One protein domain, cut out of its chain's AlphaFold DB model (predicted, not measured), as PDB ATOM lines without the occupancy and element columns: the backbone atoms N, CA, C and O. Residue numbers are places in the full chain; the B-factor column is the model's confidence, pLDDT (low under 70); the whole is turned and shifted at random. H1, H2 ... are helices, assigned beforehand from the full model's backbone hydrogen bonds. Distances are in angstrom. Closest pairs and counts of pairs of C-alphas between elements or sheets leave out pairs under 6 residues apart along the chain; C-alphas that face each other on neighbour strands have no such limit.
ATOM      1  N   CYS A 176      59.902   5.471 -31.337       73.38
ATOM      2  CA  CYS A 176      60.113   6.174 -30.085       73.38
ATOM      3  C   CYS A 176      61.618   6.297 -29.817       73.38
ATOM      4  O   CYS A 176      62.269   5.372 -29.329       73.38
ATOM      5  N   GLU A 177      62.194   7.445 -30.170       67.31
ATOM      6  CA  GLU A 177      63.581   7.754 -29.837       67.31
ATOM      7  C   GLU A 177      63.690   8.039 -28.328       67.31
ATOM      8  O   GLU A 177      63.127   9.011 -27.823       67.31
ATOM      9  N   LEU A 178      64.422   7.183 -27.602       62.72
ATOM     10  CA  LEU A 178      64.844   7.462 -26.229       62.72
ATOM     11  C   LEU A 178      65.799   8.656 -26.285       62.72
ATOM     12  O   LEU A 178      66.958   8.513 -26.689       62.72
ATOM     13  N   ASP A 179      65.317   9.841 -25.922       53.94
ATOM     14  CA  ASP A 179      66.097  11.072 -26.009       53.94
ATOM     15  C   ASP A 179      67.159  11.095 -24.889       53.94
ATOM     16  O   ASP A 179      66.984  11.688 -23.831       53.94
ATOM     17  N   GLY A 180      68.254  10.353 -25.090       46.50
ATOM     18  CA  GLY A 180      69.589  10.547 -24.508       46.50
ATOM     19  C   GLY A 180      69.744  10.703 -22.989       46.50
ATOM     20  O   GLY A 180      70.811  11.147 -22.558       46.50
ATOM     21  N   GLY A 181      68.745  10.373 -22.172       41.66
ATOM     22  CA  GLY A 181      68.697  10.892 -20.809       41.66
ATOM     23  C   GLY A 181      68.048   9.994 -19.776       41.66
ATOM     24  O   GLY A 181      67.236  10.501 -19.031       41.66
ATOM     25  N   GLY A 182      68.431   8.717 -19.686       44.28
ATOM     26  CA  GLY A 182      68.396   7.945 -18.431       44.28
ATOM     27  C   GLY A 182      67.072   7.823 -17.663       44.28
ATOM     28  O   GLY A 182      67.110   7.295 -16.553       44.28
ATOM     29  N   ASP A 183      65.943   8.278 -18.207       46.06
ATOM     30  CA  ASP A 183      64.629   7.978 -17.657       46.06
ATOM     31  C   ASP A 183      64.422   6.480 -17.838       46.06
ATOM     32  O   ASP A 183      64.483   5.932 -18.943       46.06
ATOM     33  N   SER A 184      64.352   5.818 -16.691       50.75
ATOM     34  CA  SER A 184      64.315   4.377 -16.575       50.75
ATOM     35  C   SER A 184      63.094   3.857 -17.321       50.75
ATOM     36  O   SER A 184      61.997   4.377 -17.152       50.75
ATOM     37  N   PHE A 185      63.288   2.783 -18.081       55.22
ATOM     38  CA  PHE A 185      62.239   1.958 -18.689       55.22
ATOM     39  C   PHE A 185      61.070   1.632 -17.729       55.22
ATOM     40  O   PHE A 185      59.956   1.393 -18.157       55.22
ATOM     41  N   VAL A 186      61.339   1.712 -16.423       52.38
ATOM     42  CA  VAL A 186      60.471   1.421 -15.274       52.38
ATOM     43  C   VAL A 186      59.144   2.203 -15.226       52.38
ATOM     44  O   VAL A 186      58.242   1.752 -14.536       52.38
ATOM     45  N   SER A 187      59.001   3.349 -15.902       58.41
ATOM     46  CA  SER A 187      57.742   4.132 -15.884       58.41
ATOM     47  C   SER A 187      56.828   3.881 -17.083       58.41
ATOM     48  O   SER A 187      55.752   4.451 -17.165       58.41
ATOM     49  N   PHE A 188      57.263   3.088 -18.055       63.94
ATOM     50  CA  PHE A 188      56.527   2.916 -19.296       63.94
ATOM     51  C   PHE A 188      55.441   1.840 -19.144       63.94
ATOM     52  O   PHE A 188      55.786   0.739 -18.740       63.94
ATOM     53  N   GLY A 189      54.165   2.119 -19.457       61.75
ATOM     54  CA  GLY A 189      53.090   1.113 -19.332       61.75
ATOM     55  C   GLY A 189      52.727   0.742 -17.879       61.75
ATOM     56  O   GLY A 189      51.976  -0.220 -17.620       61.75
ATOM     57  N   ASP A 190      53.259   1.503 -16.913       65.19
ATOM     58  CA  ASP A 190      53.127   1.285 -15.473       65.19
ATOM     59  C   ASP A 190      51.753   1.719 -14.916       65.19
ATOM     60  O   ASP A 190      51.433   1.473 -13.747       65.19
ATOM     61  N   GLY A 191      50.906   2.306 -15.764       66.88
ATOM     62  CA  GLY A 191      49.579   2.819 -15.438       66.88
ATOM     63  C   GLY A 191      49.574   4.242 -14.880       66.88
ATOM     64  O   GLY A 191      48.510   4.716 -14.468       66.88
ATOM     65  N   ASN A 192      50.718   4.930 -14.833       71.44
ATOM     66  CA  ASN A 192      50.851   6.286 -14.314       71.44
ATOM     67  C   ASN A 192      51.292   7.254 -15.405       71.44
ATOM     68  O   ASN A 192      52.313   7.063 -16.040       71.44
ATOM     69  N   CYS A 193      50.604   8.392 -15.498       74.38
ATOM     70  CA  CYS A 193      51.098   9.517 -16.280       74.38
ATOM     71  C   CYS A 193      52.116  10.340 -15.511       74.38
ATOM     72  O   CYS A 193      51.759  11.127 -14.622       74.38
ATOM     73  N   THR A 194      53.394  10.185 -15.846       68.62
ATOM     74  CA  THR A 194      54.497  10.797 -15.083       68.62
ATOM     75  C   THR A 194      54.874  12.216 -15.541       68.62
ATOM     76  O   THR A 194      55.774  12.864 -14.996       68.62
ATOM     77  N   ASN A 195      54.112  12.779 -16.477       67.38
ATOM     78  CA  ASN A 195      54.324  14.035 -17.199       67.38
ATOM     79  C   ASN A 195      55.678  14.099 -17.930       67.38
ATOM     80  O   ASN A 195      56.254  15.188 -18.088       67.38
ATOM     81  N   SER A 196      56.167  12.955 -18.401       70.75
ATOM     82  CA  SER A 196      57.449  12.800 -19.083       70.75
ATOM     83  C   SER A 196      57.372  13.199 -20.571       70.75
ATOM     84  O   SER A 196      56.406  13.823 -21.046       70.75
ATOM     85  N   TYR A 197      58.452  12.924 -21.311       71.56
ATOM     86  CA  TYR A 197      58.476  13.006 -22.774       71.56
ATOM     87  C   TYR A 197      57.563  11.944 -23.411       71.56
ATOM     88  O   TYR A 197      56.876  12.245 -24.393       71.56
ATOM     89  N   TYR A 198      57.503  10.744 -22.827       70.88
ATOM     90  CA  TYR A 198      56.784   9.589 -23.369       70.88
ATOM     91  C   TYR A 198      55.261   9.778 -23.344       70.88
ATOM     92  O   TYR A 198      54.597   9.444 -24.321       70.88
ATOM     93  N   ASP A 199      54.717  10.450 -22.327       69.62
ATOM     94  CA  ASP A 199      53.288  10.774 -22.186       69.62
ATOM     95  C   ASP A 199      52.761  11.676 -23.300       69.62
ATOM     96  O   ASP A 199      51.563  11.765 -23.563       69.62
ATOM     97  N   LYS A 200      53.651  12.482 -23.887       69.12
ATOM     98  CA  LYS A 200      53.288  13.489 -24.889       69.12
ATOM     99  C   LYS A 200      53.598  13.020 -26.297       69.12
ATOM    100  O   LYS A 200      53.108  13.653 -27.234       69.12
ATOM    101  N   ASN A 201      54.406  11.970 -26.434       72.69
ATOM    102  CA  ASN A 201      54.875  11.500 -27.718       72.69
ATOM    103  C   ASN A 201      53.968  10.371 -28.249       72.69
ATOM    104  O   ASN A 201      54.018   9.255 -27.730       72.69
ATOM    105  N   PRO A 202      53.169  10.625 -29.300       71.31
ATOM    106  CA  PRO A 202      52.357   9.591 -29.945       71.31
ATOM    107  C   PRO A 202      53.179   8.431 -30.520       71.31
ATOM    108  O   PRO A 202      52.732   7.291 -30.481       71.31
ATOM    109  N   LEU A 203      54.417   8.683 -30.970       72.75
ATOM    110  CA  LEU A 203      55.323   7.629 -31.451       72.75
ATOM    111  C   LEU A 203      55.730   6.660 -30.335       72.75
ATOM    112  O   LEU A 203      56.211   5.565 -30.612       72.75
ATOM    113  N   CYS A 204      55.529   7.079 -29.085       72.06
ATOM    114  CA  CYS A 204      55.739   6.294 -27.883       72.06
ATOM    115  C   CYS A 204      54.410   5.812 -27.265       72.06
ATOM    116  O   CYS A 204      54.362   5.467 -26.086       72.06
ATOM    117  N   GLY A 205      53.304   5.860 -28.016       70.56
ATOM    118  CA  GLY A 205      52.004   5.377 -27.557       70.56
ATOM    119  C   GLY A 205      51.429   6.104 -26.342       70.56
ATOM    120  O   GLY A 205      50.518   5.562 -25.733       70.56
ATOM    121  N   PHE A 206      51.908   7.306 -25.989       77.00
ATOM    122  CA  PHE A 206      51.514   8.026 -24.765       77.00
ATOM    123  C   PHE A 206      51.823   7.233 -23.486       77.00
ATOM    124  O   PHE A 206      50.904   6.905 -22.739       77.00
ATOM    125  N   GLU A 207      53.103   6.925 -23.255       73.62
ATOM    126  CA  GLU A 207      53.542   6.087 -22.119       73.62
ATOM    127  C   GLU A 207      52.872   4.700 -22.165       73.62
ATOM    128  O   GLU A 207      52.352   4.188 -21.188       73.62
ATOM    129  N   GLY A 208      52.797   4.113 -23.363       69.50
ATOM    130  CA  GLY A 208      52.316   2.733 -23.543       69.50
ATOM    131  C   GLY A 208      50.804   2.618 -23.556       69.50
ATOM    132  O   GLY A 208      50.264   1.520 -23.634       69.50
ATOM    133  N   GLY A 209      50.124   3.761 -23.548       71.81
ATOM    134  CA  GLY A 209      48.680   3.880 -23.469       71.81
ATOM    135  C   GLY A 209      48.212   4.559 -22.198       71.81
ATOM    136  O   GLY A 209      47.083   5.057 -22.182       71.81
ATOM    137  N   ASP A 210      49.066   4.633 -21.175       74.25
ATOM    138  CA  ASP A 210      48.709   5.132 -19.847       74.25
ATOM    139  C   ASP A 210      48.145   6.556 -19.915       74.25
ATOM    140  O   ASP A 210      47.114   6.862 -19.311       74.25
ATOM    141  N   CYS A 211      48.728   7.401 -20.770       76.62
ATOM    142  CA  CYS A 211      48.328   8.804 -20.911       76.62
ATOM    143  C   CYS A 211      47.382   9.103 -22.046       76.62
ATOM    144  O   CYS A 211      46.870  10.228 -22.154       76.62
ATOM    145  N   PHE A 212      47.104   8.113 -22.885       78.56
ATOM    146  CA  PHE A 212      46.167   8.316 -23.967       78.56
ATOM    147  C   PHE A 212      44.753   8.543 -23.428       78.56
ATOM    148  O   PHE A 212      44.118   9.544 -23.766       78.56
ATOM    149  N   PHE A 213      44.284   7.668 -22.537       72.81
ATOM    150  CA  PHE A 213      42.916   7.727 -22.017       72.81
ATOM    151  C   PHE A 213      42.692   8.862 -21.015       72.81
ATOM    152  O   PHE A 213      41.577   9.367 -20.918       72.81
ATOM    153  N   GLU A 214      43.732   9.340 -20.323       76.38
ATOM    154  CA  GLU A 214      43.610  10.555 -19.507       76.38
ATOM    155  C   GLU A 214      43.352  11.788 -20.390       76.38
ATOM    156  O   GLU A 214      42.528  12.653 -20.077       76.38
ATOM    157  N   LYS A 215      44.042  11.868 -21.531       74.44
ATOM    158  CA  LYS A 215      43.996  13.028 -22.425       74.44
ATOM    159  C   LYS A 215      42.836  12.982 -23.420       74.44
ATOM    160  O   LYS A 215      42.344  14.039 -23.830       74.44
ATOM    161  N   TYR A 216      42.414  11.780 -23.801       80.94
ATOM    162  CA  TYR A 216      41.376  11.502 -24.791       80.94
ATOM    163  C   TYR A 216      40.409  10.413 -24.292       80.94
ATOM    164  O   TYR A 216      40.273   9.375 -24.935       80.94
ATOM    165  N   PRO A 217      39.698  10.637 -23.171       79.56
ATOM    166  CA  PRO A 217      38.861   9.611 -22.535       79.56
ATOM    167  C   PRO A 217      37.708   9.121 -23.419       79.56
ATOM    168  O   PRO A 217      37.229   8.004 -23.251       79.56
ATOM    169  N   ASP A 218      37.275   9.954 -24.367       83.06
ATOM    170  CA  ASP A 218      36.190   9.642 -25.297       83.06
ATOM    171  C   ASP A 218      36.698   9.095 -26.647       83.06
ATOM    172  O   ASP A 218      35.895   8.737 -27.512       83.06
ATOM    173  N   CYS A 219      38.020   9.038 -26.861       82.19
ATOM    174  CA  CYS A 219      38.591   8.458 -28.071       82.19
ATOM    175  C   CYS A 219      38.599   6.932 -27.954       82.19
ATOM    176  O   CYS A 219      39.334   6.349 -27.158       82.19
ATOM    177  N   VAL A 220      37.759   6.281 -28.757       76.44
ATOM    178  CA  VAL A 220      37.669   4.822 -28.786       76.44
ATOM    179  C   VAL A 220      38.837   4.272 -29.591       76.44
ATOM    180  O   VAL A 220      38.895   4.456 -30.805       76.44
ATOM    181  N   VAL A 221      39.732   3.566 -28.908       69.75
ATOM    182  CA  VAL A 221      40.873   2.882 -29.518       69.75
ATOM    183  C   VAL A 221      40.744   1.401 -29.223       69.75
ATOM    184  O   VAL A 221      40.571   1.006 -28.073       69.75
ATOM    185  N   TYR A 222      40.791   0.582 -30.272       65.62
ATOM    186  CA  TYR A 222      40.581  -0.861 -30.145       65.62
ATOM    187  C   TYR A 222      41.869  -1.625 -29.824       65.62
ATOM    188  O   TYR A 222      41.806  -2.802 -29.488       65.62
ATOM    189  N   SER A 223      43.032  -0.978 -29.935       64.50
ATOM    190  CA  SER A 223      44.331  -1.568 -29.617       64.50
ATOM    191  C   SER A 223      45.352  -0.496 -29.250       64.50
ATOM    192  O   SER A 223      45.482   0.510 -29.945       64.50
ATOM    193  N   LEU A 224      46.144  -0.754 -28.211       63.50
ATOM    194  CA  LEU A 224      47.289   0.081 -27.844       63.50
ATOM    195  C   LEU A 224      48.336   0.160 -28.974       63.50
ATOM    196  O   LEU A 224      48.997   1.182 -29.112       63.50
ATOM    197  N   ILE A 225      48.429  -0.854 -29.847       65.31
ATOM    198  CA  ILE A 225      49.284  -0.797 -31.045       65.31
ATOM    199  C   ILE A 225      48.763   0.265 -32.007       65.31
ATOM    200  O   ILE A 225      49.554   0.969 -32.623       65.31
ATOM    201  N   SER A 226      47.443   0.416 -32.147       73.75
ATOM    202  CA  SER A 226      46.889   1.438 -33.036       73.75
ATOM    203  C   SER A 226      47.329   2.844 -32.608       73.75
ATOM    204  O   SER A 226      47.436   3.708 -33.472       73.75
ATOM    205  N   LEU A 227      47.660   3.077 -31.328       75.06
ATOM    206  CA  LEU A 227      48.141   4.380 -30.851       75.06
ATOM    207  C   LEU A 227      49.425   4.849 -31.536       75.06
ATOM    208  O   LEU A 227      49.644   6.052 -31.595       75.06
ATOM    209  N   VAL A 228      50.236   3.951 -32.104       73.12
ATOM    210  CA  VAL A 228      51.417   4.359 -32.889       73.12
ATOM    211  C   VAL A 228      51.052   5.114 -34.161       73.12
ATOM    212  O   VAL A 228      51.893   5.826 -34.696       73.12
ATOM    213  N   LYS A 229      49.823   4.919 -34.653       79.38
ATOM    214  CA  LYS A 229      49.289   5.610 -35.827       79.38
ATOM    215  C   LYS A 229      48.607   6.919 -35.458       79.38
ATOM    216  O   LYS A 229      48.421   7.767 -36.312       79.38
ATOM    217  N   TYR A 230      48.226   7.076 -34.189       82.12
ATOM    218  CA  TYR A 230      47.605   8.307 -33.736       82.12
ATOM    219  C   TYR A 230      48.610   9.453 -33.867       82.12
ATOM    220  O   TYR A 230      49.650   9.410 -33.215       82.12
ATOM    221  N   ASN A 231      48.285  10.511 -34.611       80.81
ATOM    222  CA  ASN A 231      49.182  11.659 -34.813       80.81
ATOM    223  C   ASN A 231      50.559  11.272 -35.419       80.81
ATOM    224  O   ASN A 231      51.598  11.806 -34.998       80.81
ATOM    225  N   ASP A 232      50.594  10.296 -36.334       81.62
ATOM    226  CA  ASP A 232      51.816   9.790 -36.982       81.62
ATOM    227  C   ASP A 232      52.224  10.554 -38.266       81.62
ATOM    228  O   ASP A 232      53.250  10.267 -38.893       81.62
ATOM    229  N   GLY A 233      51.449  11.569 -38.647       83.44
ATOM    230  CA  GLY A 233      51.570  12.344 -39.880       83.44
ATOM    231  C   GLY A 233      50.738  11.803 -41.051       83.44
ATOM    232  O   GLY A 233      50.728  12.416 -42.129       83.44
ATOM    233  N   THR A 234      50.048  10.681 -40.871       86.56
ATOM    234  CA  THR A 234      49.110  10.054 -41.809       86.56
ATOM    235  C   THR A 234      47.697  10.191 -41.260       86.56
ATOM    236  O   THR A 234      47.489  10.261 -40.070       86.56
ATOM    237  N   CYS A 235      46.702  10.294 -42.143       89.88
ATOM    238  CA  CYS A 235      45.312  10.347 -41.706       89.88
ATOM    239  C   CYS A 235      44.704   8.940 -41.651       89.88
ATOM    240  O   CYS A 235      44.251   8.417 -42.684       89.88
ATOM    241  N   ASP A 236      44.624   8.389 -40.450       88.56
ATOM    242  CA  ASP A 236      44.067   7.088 -40.123       88.56
ATOM    243  C   ASP A 236      42.574   7.186 -39.791       88.56
ATOM    244  O   ASP A 236      42.126   7.856 -38.860       88.56
ATOM    245  N   ASP A 237      41.757   6.481 -40.580       87.25
ATOM    246  CA  ASP A 237      40.295   6.523 -40.448       87.25
ATOM    247  C   ASP A 237      39.796   6.016 -39.083       87.25
ATOM    248  O   ASP A 237      38.717   6.419 -38.653       87.25
ATOM    249  N   GLU A 238      40.580   5.176 -38.396       85.25
ATOM    250  CA  GLU A 238      40.302   4.706 -37.030       85.25
ATOM    251  C   GLU A 238      40.283   5.862 -36.017       85.25
ATOM    252  O   GLU A 238      39.418   5.901 -35.146       85.25
ATOM    253  N   PHE A 239      41.173   6.843 -36.185       85.56
ATOM    254  CA  PHE A 239      41.319   7.996 -35.295       85.56
ATOM    255  C   PHE A 239      40.662   9.266 -35.842       85.56
ATOM    256  O   PHE A 239      40.662  10.313 -35.192       85.56
ATOM    257  N   ASN A 240      40.046   9.201 -37.022       87.94
ATOM    258  CA  ASN A 240      39.403  10.334 -37.682       87.94
ATOM    259  C   ASN A 240      38.021  10.676 -37.082       87.94
ATOM    260  O   ASN A 240      37.008  10.768 -37.783       87.94
ATOM    261  N   THR A 241      37.968  10.870 -35.769       86.75
ATOM    262  CA  THR A 241      36.767  11.255 -35.022       86.75
ATOM    263  C   THR A 241      37.015  12.555 -34.253       86.75
ATOM    264  O   THR A 241      38.161  12.863 -33.907       86.75
ATOM    265  N   PRO A 242      35.978  13.366 -33.975       84.62
ATOM    266  CA  PRO A 242      36.122  14.555 -33.135       84.62
ATOM    267  C   PRO A 242      36.742  14.261 -31.760       84.62
ATOM    268  O   PRO A 242      37.528  15.069 -31.264       84.62
ATOM    269  N   GLU A 243      36.405  13.115 -31.172       86.19
ATOM    270  CA  GLU A 243      36.857  12.658 -29.856       86.19
ATOM    271  C   GLU A 243      38.364  12.352 -29.849       86.19
ATOM    272  O   GLU A 243      39.068  12.700 -28.902       86.19
ATOM    273  N   CYS A 244      38.883  11.820 -30.956       85.81
ATOM    274  CA  CYS A 244      40.309  11.593 -31.207       85.81
ATOM    275  C   CYS A 244      40.996  12.800 -31.887       85.81
ATOM    276  O   CYS A 244      42.065  12.672 -32.480       85.81
ATOM    277  N   LYS A 245      40.373  13.990 -31.863       86.50
ATOM    278  CA  LYS A 245      40.852  15.215 -32.538       86.50
ATOM    279  C   LYS A 245      41.219  15.028 -34.015       86.50
ATOM    280  O   LYS A 245      42.090  15.725 -34.520       86.50
ATOM    281  N   TYR A 246      40.486  14.183 -34.731       88.38
ATOM    282  CA  TYR A 246      40.741  13.883 -36.141       88.38
ATOM    283  C   TYR A 246      42.176  13.402 -36.346       88.38
ATOM    284  O   TYR A 246      42.930  14.012 -37.104       88.38
ATOM    285  N   ASP A 247      42.518  12.333 -35.635       86.12
ATOM    286  CA  ASP A 247      43.827  11.699 -35.656       86.12
ATOM    287  C   ASP A 247      44.949  12.628 -35.196       86.12
ATOM    288  O   ASP A 247      45.894  12.922 -35.918       86.12
ATOM    289  N   GLY A 248      44.753  13.237 -34.022       83.81
ATOM    290  CA  GLY A 248      45.712  14.205 -33.491       83.81
ATOM    291  C   GLY A 248      45.986  15.405 -34.403       83.81
ATOM    292  O   GLY A 248      47.021  16.040 -34.250       83.81
ATOM    293  N   ASP A 249      45.019  15.753 -35.259       86.62
ATOM    294  CA  ASP A 249      45.058  16.762 -36.324       86.62
ATOM    295  C   ASP A 249      45.642  16.309 -37.685       86.62
ATOM    296  O   ASP A 249      45.620  17.103 -38.635       86.62
ATOM    297  N   ASP A 250      46.029  15.046 -37.875       87.75
ATOM    298  CA  ASP A 250      46.523  14.549 -39.173       87.75
ATOM    299  C   ASP A 250      45.433  14.455 -40.249       87.75
ATOM    300  O   ASP A 250      45.665  14.677 -41.446       87.75
ATOM    301  N   CYS A 251      44.180  14.248 -39.841       88.00
ATOM    302  CA  CYS A 251      43.032  14.219 -40.747       88.00
ATOM    303  C   CYS A 251      42.453  15.603 -41.086       88.00
ATOM    304  O   CYS A 251      41.346  15.707 -41.637       88.00
ATOM    305  N   TRP A 252      43.197  16.691 -40.847       75.31
ATOM    306  CA  TRP A 252      42.747  18.065 -41.120       75.31
ATOM    307  C   TRP A 252      42.231  18.276 -42.552       75.31
ATOM    308  O   TRP A 252      41.275  19.020 -42.784       75.31
ATOM    309  N   SER A 253      42.826  17.600 -43.538       69.81
ATOM    310  CA  SER A 253      42.399  17.690 -44.941       69.81
ATOM    311  C   SER A 253      41.003  17.099 -45.188       69.81
ATOM    312  O   SER A 253      40.233  17.665 -45.967       69.81
ATOM    313  N   LYS A 254      40.632  16.018 -44.484       65.06
ATOM    314  CA  LYS A 254      39.289  15.415 -44.550       65.06
ATOM    315  C   LYS A 254      38.251  16.261 -43.809       65.06
ATOM    316  O   LYS A 254      37.119  16.363 -44.275       65.06
ATOM    317  N   LYS A 255      38.644  16.963 -42.742       56.75
ATOM    318  CA  LYS A 255      37.785  17.895 -41.982       56.75
ATOM    319  C   LYS A 255      37.183  19.014 -42.846       56.75
ATOM    320  O   LYS A 255      36.069  19.459 -42.595       56.75
ATOM    321  N   LEU A 256      37.901  19.448 -43.889       55.75
ATOM    322  CA  LEU A 256      37.442  20.476 -44.835       55.75
ATOM    323  C   LEU A 256      36.449  19.957 -45.887       55.75
ATOM    324  O   LEU A 256      35.818  20.765 -46.561       55.75
ATOM    325  N   SER A 257      36.313  18.638 -46.048       53.62
ATOM    326  CA  SER A 257      35.417  18.033 -47.047       53.62
ATOM    327  C   SER A 257      33.986  17.799 -46.544       53.62
ATOM    328  O   SER A 257      33.106  17.464 -47.336       53.62
TER     329      SER A 257
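AT A GLANCE: This is residues 176 to 257 of the 259 residues of the protein "Hypothetical protein" of Corethron hystrix (UniProt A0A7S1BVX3). Little regular structure: an elongated run of loops with five short helices, H1 and H3 packed together in the middle, H2 near H1, H4 and H5 toward one end, and residues 176 to 201 reaching the other. Of 82 printed residues, 26 are in H1 to H5, in that order; no named strand; all helix. It is compact, radius of gyration of the C-alphas 13.1 A, spanning 45 by 24 by 18 A.

HOW THE PARTS SIT: H1, residues 202 to 208, touches H3, residues 224 to 228, closest at the C-alphas of Gly 205 and Leu 227, 5.2 A. H2, residues 210 to 215, is close to H1 but not clearly touching, closest at the C-alphas of Phe 206 and Phe 212, 5.4 A. H4, residues 245 to 248, is likewise close to H5, residues 252 to 255, but not clearly touching: C-alphas of Tyr 246 and Trp 252, 6.8 A. O i to N i+4 pairs within hydrogen-bond range: H1 1 of 3, H2 1 of 2, H3 0 of 1; i+3: H1 2 of 4, H3 2 of 2; H4 and H5 are too short for i+4.

IN THESE COORDINATES: H1 begins at C-alpha 202 (52.357, 9.591, -29.945) and is 9.4 A long; H5 ends at C-alpha 255 (37.785, 17.895, -41.982).

THE WHOLE: The printed part has no cut; H3 to H4 is a long link; 30 residues are under pLDDT 70, among them 177 to 191.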